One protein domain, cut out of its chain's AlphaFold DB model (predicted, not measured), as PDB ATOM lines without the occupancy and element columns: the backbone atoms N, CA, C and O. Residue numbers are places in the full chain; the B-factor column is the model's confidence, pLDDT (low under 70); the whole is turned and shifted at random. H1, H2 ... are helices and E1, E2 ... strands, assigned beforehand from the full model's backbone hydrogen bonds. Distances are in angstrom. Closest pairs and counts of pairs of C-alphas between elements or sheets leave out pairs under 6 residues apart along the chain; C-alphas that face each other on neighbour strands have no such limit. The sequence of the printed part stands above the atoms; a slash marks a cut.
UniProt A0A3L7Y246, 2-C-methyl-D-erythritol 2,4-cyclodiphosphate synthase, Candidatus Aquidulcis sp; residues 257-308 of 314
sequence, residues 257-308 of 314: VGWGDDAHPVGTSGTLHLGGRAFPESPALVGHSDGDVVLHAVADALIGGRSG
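What this domain is: This is residues 257 to 308 of the 314 residues of the protein "2-C-methyl-D-erythritol 2,4-cyclodiphosphate synthase" of Candidatus Aquidulcis sp (UniProt A0A3L7Y246). A rod, with helix H1 at one end and the small hairpin of E1 and E2 among loops towards the other. Residues 257 to 271, with no named element, run along its length, past H1. The printed part has 52 residues, with two antiparallel strands, E1 and E2, then H1; the class is mixed, with 21 residues, under half, in named elements. It is only just loose, close to compact: radius of gyration of the C-alphas 12.2 A, spans 37 by 18 by 14 A.

Where its parts are: E1, residues 272 to 274, begins at C-alpha 272 (-12.406, 30.862, 191.697). E2 is residues 277 to 279. H1, residues 293 to 307, is 20.8 A long and ends at C-alpha 307 (-29.388, 42.204, 214.166).

How they stand to each other: E1 and E2 form an antiparallel hairpin at 149 degrees; N 279 and O 272 are 2.8 A apart, within hydrogen-bond range. The closest C-alphas of E1 and H1, Leu 274 and Val 294, are 5.7 A apart. In H1 every O i to N i+4 pair is within hydrogen-bond range.

The domain as a whole: The C-alphas farthest apart, Glu 281 and Gly 308, are 38.1 A apart. The printed part has no cut. The link E2 to H1 is long, 13 residues. pLDDT is under 70 at residues 288 and 306 to 308.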
ATOM      1  N   VAL A 257     -25.062  50.237 210.418       78.19
ATOM      2  CA  VAL A 257     -23.810  49.803 209.802       78.19
ATOM      3  C   VAL A 257     -23.566  48.370 210.245       78.19
ATOM      4  O   VAL A 257     -23.639  48.076 211.436       78.19
ATOM      5  N   GLY A 258     -23.304  47.486 209.291       82.88
ATOM      6  CA  GLY A 258     -22.816  46.146 209.572       82.88
ATOM      7  C   GLY A 258     -21.463  45.937 208.914       82.88
ATOM      8  O   GLY A 258     -21.192  46.484 207.846       82.88
ATOM      9  N   TRP A 259     -20.614  45.176 209.592       87.06
ATOM     10  CA  TRP A 259     -19.282  44.815 209.133       87.06
ATOM     11  C   TRP A 259     -19.237  43.305 208.946       87.06
ATOM     12  O   TRP A 259     -19.659  42.575 209.842       87.06
ATOM     13  N   GLY A 260     -18.727  42.857 207.806       88.69
ATOM     14  CA  GLY A 260     -18.518  41.447 207.518       88.69
ATOM     15  C   GLY A 260     -17.117  41.220 206.981       88.69
ATOM     16  O   GLY A 260     -16.569  42.072 206.281       88.69
ATOM     17  N   ASP A 261     -16.536  40.098 207.377       89.19
ATOM     18  CA  ASP A 261     -15.187  39.677 207.029       89.19
ATOM     19  C   ASP A 261     -15.220  38.162 206.853       89.19
ATOM     20  O   ASP A 261     -15.776  37.469 207.704       89.19
ATOM     21  N   ASP A 262     -14.662  37.668 205.752       89.62
ATOM     22  CA  ASP A 262     -14.587  36.241 205.464       89.62
ATOM     23  C   ASP A 262     -13.278  35.914 204.741       89.62
ATOM     24  O   ASP A 262     -12.777  36.696 203.925       89.62
ATOM     25  N   ALA A 263     -12.712  34.753 205.053       89.56
ATOM     26  CA  ALA A 263     -11.427  34.323 204.531       89.56
ATOM     27  C   ALA A 263     -11.395  32.807 204.344       89.56
ATOM     28  O   ALA A 263     -11.626  32.042 205.276       89.56
ATOM     29  N   HIS A 264     -11.003  32.375 203.148       89.69
ATOM     30  CA  HIS A 264     -10.866  30.969 202.796       89.69
ATOM     31  C   HIS A 264      -9.440  30.654 202.321       89.69
ATOM     32  O   HIS A 264      -8.818  31.480 201.643       89.69
ATOM     33  N   PRO A 265      -8.909  29.454 202.615       90.00
ATOM     34  CA  PRO A 265      -7.655  28.986 202.036       90.00
ATOM     35  C   PRO A 265      -7.718  28.902 200.506       90.00
ATOM     36  O   PRO A 265      -8.748  28.556 199.932       90.00
ATOM     37  N   VAL A 266      -6.595  29.152 199.834       90.06
ATOM     38  CA  VAL A 266      -6.486  28.981 198.377       90.06
ATOM     39  C   VAL A 266      -6.245  27.506 198.055       90.06
ATOM     40  O   VAL A 266      -5.330  26.886 198.598       90.06
ATOM     41  N   GLY A 267      -7.075  26.936 197.183       87.25
ATOM     42  CA  GLY A 267      -6.951  25.561 196.714       87.25
ATOM     43  C   GLY A 267      -5.890  25.391 195.624       87.25
ATOM     44  O   GLY A 267      -5.251  26.339 195.175       87.25
ATOM     45  N   THR A 268      -5.709  24.153 195.166       84.75
ATOM     46  CA  THR A 268      -4.727  23.807 194.119       84.75
ATOM     47  C   THR A 268      -5.347  23.615 192.734       84.75
ATOM     48  O   THR A 268      -4.625  23.420 191.761       84.75
ATOM     49  N   SER A 269      -6.679  23.618 192.631       82.38
ATOM     50  CA  SER A 269      -7.431  23.365 191.395       82.38
ATOM     51  C   SER A 269      -8.875  23.864 191.513       82.38
ATOM     52  O   SER A 269      -9.372  24.033 192.624       82.38
ATOM     53  N   GLY A 270      -9.569  24.029 190.386       85.81
ATOM     54  CA  GLY A 270     -10.968  24.474 190.327       85.81
ATOM     55  C   GLY A 270     -11.109  25.913 189.830       85.81
ATOM     56  O   GLY A 270     -10.122  26.516 189.426       85.81
ATOM     57  N   THR A 271     -12.334  26.438 189.866       89.38
ATOM     58  CA  THR A 271     -12.678  27.797 189.420       89.38
ATOM     59  C   THR A 271     -12.913  28.705 190.621       89.38
ATOM     60  O   THR A 271     -13.777  28.417 191.450       89.38
ATOM     61  N   LEU A 272     -12.182  29.815 190.699       92.44
ATOM     62  CA  LEU A 272     -12.406  30.862 191.697       92.44
ATOM     63  C   LEU A 272     -13.740  31.586 191.458       92.44
ATOM     64  O   LEU A 272     -14.008  32.020 190.339       92.44
ATOM     65  N   HIS A 273     -14.534  31.778 192.516       92.12
ATOM     66  CA  HIS A 273     -15.723  32.633 192.509       92.12
ATOM     67  C   HIS A 273     -15.538  33.808 193.473       92.12
ATOM     68  O   HIS A 273     -15.153  33.600 194.620       92.12
ATOM     69  N   LEU A 274     -15.769  35.035 192.994       91.88
ATOM     70  CA  LEU A 274     -15.756  36.260 193.805       91.88
ATOM     71  C   LEU A 274     -16.888  37.198 193.365       91.88
ATOM     72  O   LEU A 274     -16.975  37.569 192.190       91.88
ATOM     73  N   GLY A 275     -17.739  37.616 194.300       91.31
ATOM     74  CA  GLY A 275     -18.871  38.508 194.042       91.31
ATOM     75  C   GLY A 275     -19.876  37.959 193.020       91.31
ATOM     76  O   GLY A 275     -20.444  38.731 192.246       91.31
ATOM     77  N   GLY A 276     -20.055  36.636 192.960       91.12
ATOM     78  CA  GLY A 276     -20.915  35.933 192.006       91.12
ATOM     79  C   GLY A 276     -20.324  35.799 190.599       91.12
ATOM     80  O   GLY A 276     -21.048  35.466 189.659       91.12
ATOM     81  N   ARG A 277     -19.026  36.084 190.416       93.69
ATOM     82  CA  ARG A 277     -18.328  35.933 189.130       93.69
ATOM     83  C   ARG A 277     -17.298  34.819 189.173       93.69
ATOM     84  O   ARG A 277     -16.512  34.742 190.109       93.69
ATOM     85  N   ALA A 278     -17.281  34.013 188.115       92.06
ATOM     86  CA  ALA A 278     -16.336  32.923 187.923       92.06
ATOM     87  C   ALA A 278     -15.048  33.400 187.233       92.06
ATOM     88  O   ALA A 278     -15.096  34.132 186.242       92.06
ATOM     89  N   PHE A 279     -13.911  32.912 187.717       92.19
ATOM     90  CA  PHE A 279     -12.572  33.145 187.184       92.19
ATOM     91  C   PHE A 279     -11.907  31.783 186.916       92.19
ATOM     92  O   PHE A 279     -11.220  31.251 187.789       92.19
ATOM     93  N   PRO A 280     -12.141  31.175 185.733       90.00
ATOM     94  CA  PRO A 280     -11.731  29.795 185.434       90.00
ATOM     95  C   PRO A 280     -10.217  29.561 185.406       90.00
ATOM     96  O   PRO A 280      -9.768  28.428 185.539       90.00
ATOM     97  N   GLU A 281      -9.434  30.621 185.212       90.06
ATOM     98  CA  GLU A 281      -7.967  30.566 185.131       90.06
ATOM     99  C   GLU A 281      -7.283  30.679 186.504       90.06
ATOM    100  O   GLU A 281      -6.058  30.610 186.594       90.06
ATOM    101  N   SER A 282      -8.065  30.832 187.576       88.94
ATOM    102  CA  SER A 282      -7.577  31.012 188.943       88.94
ATOM    103  C   SER A 282      -8.041  29.864 189.845       88.94
ATOM    104  O   SER A 282      -9.201  29.455 189.749       88.94
ATOM    105  N   PRO A 283      -7.184  29.371 190.759       88.12
ATOM    106  CA  PRO A 283      -7.543  28.276 191.653       88.12
ATOM    107  C   PRO A 283      -8.689  28.668 192.593       88.12
ATOM    108  O   PRO A 283      -8.720  29.779 193.123       88.12
ATOM    109  N   ALA A 284      -9.616  27.733 192.820       90.25
ATOM    110  CA  ALA A 284     -10.756  27.930 193.711       90.25
ATOM    111  C   ALA A 284     -10.335  28.175 195.170       90.25
ATOM    112  O   ALA A 284      -9.284  27.708 195.615       90.25
ATOM    113  N   LEU A 285     -11.194  28.856 195.931       89.62
ATOM    114  CA  LEU A 285     -11.074  28.941 197.386       89.62
ATOM    115  C   LEU A 285     -11.682  27.695 198.040       89.62
ATOM    116  O   LEU A 285     -12.710  27.183 197.598       89.62
ATOM    117  N   VAL A 286     -11.038  27.201 199.093       84.62
ATOM    118  CA  VAL A 286     -11.490  26.042 199.867       84.62
ATOM    119  C   VAL A 286     -12.503  26.517 200.903       84.62
ATOM    120  O   VAL A 286     -12.132  27.131 201.897       84.62
ATOM    121  N   GLY A 287     -13.780  26.221 200.684       76.31
ATOM    122  CA  GLY A 287     -14.859  26.616 201.586       76.31
ATOM    123  C   GLY A 287     -16.164  25.882 201.290       76.31
ATOM    124  O   GLY A 287     -16.208  24.965 200.469       76.31
ATOM    125  N   HIS A 288     -17.237  26.273 201.975       68.75
ATOM    126  CA  HIS A 288     -18.579  25.759 201.700       68.75
ATOM    127  C   HIS A 288     -19.183  26.416 200.443       68.75
ATOM    128  O   HIS A 288     -18.864  27.558 200.119       68.75
ATOM    129  N   SER A 289     -20.088  25.703 199.759       82.31
ATOM    130  CA  SER A 289     -20.721  26.142 198.502       82.31
ATOM    131  C   SER A 289     -19.713  26.328 197.351       82.31
ATOM    132  O   SER A 289     -19.006  25.385 197.002       82.31
ATOM    133  N   ASP A 290     -19.667  27.514 196.745       83.75
ATOM    134  CA  ASP A 290     -18.789  27.943 195.655       83.75
ATOM    135  C   ASP A 290     -17.534  28.685 196.156       83.75
ATOM    136  O   ASP A 290     -16.680  29.066 195.353       83.75
ATOM    137  N   GLY A 291     -17.397  28.837 197.481       83.75
ATOM    138  CA  GLY A 291     -16.226  29.412 198.137       83.75
ATOM    139  C   GLY A 291     -16.115  30.937 198.033       83.75
ATOM    140  O   GLY A 291     -15.034  31.461 198.309       83.75
ATOM    141  N   ASP A 292     -17.187  31.641 197.652       90.94
ATOM    142  CA  ASP A 292     -17.190  33.085 197.387       90.94
ATOM    143  C   ASP A 292     -17.152  33.938 198.667       90.94
ATOM    144  O   ASP A 292     -18.171  34.390 199.200       90.94
ATOM    145  N   VAL A 293     -15.932  34.217 199.120       90.44
ATOM    146  CA  VAL A 293     -15.661  35.030 200.317       90.44
ATOM    147  C   VAL A 293     -16.242  36.447 200.248       90.44
ATOM    148  O   VAL A 293     -16.545  37.040 201.280       90.44
ATOM    149  N   VAL A 294     -16.452  37.016 199.053       91.88
ATOM    150  CA  VAL A 294     -17.023  38.369 198.920       91.88
ATOM    151  C   VAL A 294     -18.511  38.343 199.244       91.88
ATOM    152  O   VAL A 294     -18.996  39.200 199.985       91.88
ATOM    153  N   LEU A 295     -19.249  37.369 198.708       91.81
ATOM    154  CA  LEU A 295     -20.677  37.235 198.997       91.81
ATOM    155  C   LEU A 295     -20.926  36.845 200.454       91.81
ATOM    156  O   LEU A 295     -21.876  37.347 201.055       91.81
ATOM    157  N   HIS A 296     -20.060  36.019 201.034       89.75
ATOM    158  CA  HIS A 296     -20.120  35.672 202.449       89.75
ATOM    159  C   HIS A 296     -19.875  36.890 203.352       89.75
ATOM    160  O   HIS A 296     -20.712  37.186 204.207       89.75
ATOM    161  N   ALA A 297     -18.818  37.672 203.102       89.94
ATOM    162  CA  ALA A 297     -18.549  38.901 203.850       89.94
ATOM    163  C   ALA A 297     -19.687  39.935 203.702       89.94
ATOM    164  O   ALA A 297     -20.075  40.592 204.668       89.94
ATOM    165  N   VAL A 298     -20.288  40.061 202.513       90.94
ATOM    166  CA  VAL A 298     -21.462  40.930 202.306       90.94
ATOM    167  C   VAL A 298     -22.685  40.412 203.067       90.94
ATOM    168  O   VAL A 298     -23.403  41.210 203.673       90.94
ATOM    169  N   ALA A 299     -22.931  39.101 203.070       89.12
ATOM    170  CA  ALA A 299     -24.020  38.504 203.837       89.12
ATOM    171  C   ALA A 299     -23.857  38.783 205.340       89.12
ATOM    172  O   ALA A 299     -24.819  39.205 205.989       89.12
ATOM    173  N   ASP A 300     -22.637  38.660 205.862       85.31
ATOM    174  CA  ASP A 300     -22.307  38.993 207.247       85.31
ATOM    175  C   ASP A 300     -22.536  40.471 207.569       85.31
ATOM    176  O   ASP A 300     -23.182  40.804 208.567       85.31
ATOM    177  N   ALA A 301     -22.098  41.377 206.691       87.06
ATOM    178  CA  ALA A 301     -22.341  42.807 206.852       87.06
ATOM    179  C   ALA A 301     -23.848  43.129 206.869       87.06
ATOM    180  O   ALA A 301     -24.317  43.927 207.684       87.06
ATOM    181  N   LEU A 302     -24.645  42.486 206.013       85.19
ATOM    182  CA  LEU A 302     -26.092  42.708 205.956       85.19
ATOM    183  C   LEU A 302     -26.825  42.158 207.188       85.19
ATOM    184  O   LEU A 302     -27.765  42.794 207.675       85.19
ATOM    185  N   ILE A 303     -26.404  41.005 207.709       83.44
ATOM    186  CA  ILE A 303     -26.972  40.408 208.927       83.44
ATOM    187  C   ILE A 303     -26.562  41.225 210.158       83.44
ATOM    188  O   ILE A 303     -27.430  41.608 210.951       83.44
ATOM    189  N   GLY A 304     -25.284  41.600 210.266       77.38
ATOM    190  CA  GLY A 304     -24.768  42.475 211.319       77.38
ATOM    191  C   GLY A 304     -25.492  43.820 211.361       77.38
ATOM    192  O   GLY A 304     -25.902  44.279 212.428       77.38
ATOM    193  N   GLY A 305     -25.779  44.396 210.189       77.12
ATOM    194  CA  GLY A 305     -26.545  45.633 210.046       77.12
ATOM    195  C   GLY A 305     -28.043  45.509 210.362       77.12
ATOM    196  O   GLY A 305     -28.721  46.530 210.477       77.12
ATOM    197  N   ARG A 306     -28.610  44.303 210.508       69.44
ATOM    198  CA  ARG A 306     -30.024  44.096 210.896       69.44
ATOM    199  C   ARG A 306     -30.196  43.673 212.351       69.44
ATOM    200  O   ARG A 306     -31.200  44.056 212.950       69.44
ATOM    201  N   SER A 307     -29.236  42.933 212.898       58.16
ATOM    202  CA  SER A 307     -29.388  42.204 214.166       58.16
ATOM    203  C   SER A 307     -28.434  42.671 215.271       58.16
ATOM    204  O   SER A 307     -28.648  42.322 216.428       58.16
ATOM    205  N   GLY A 308     -27.372  43.420 214.941       50.75
ATOM    206  CA  GLY A 308     -26.280  43.698 215.883       50.75
ATOM    207  C   GLY A 308     -25.422  42.470 216.227       50.75
ATOM    208  O   GLY A 308     -24.704  42.504 217.219       50.75
TER     209      GLY A 308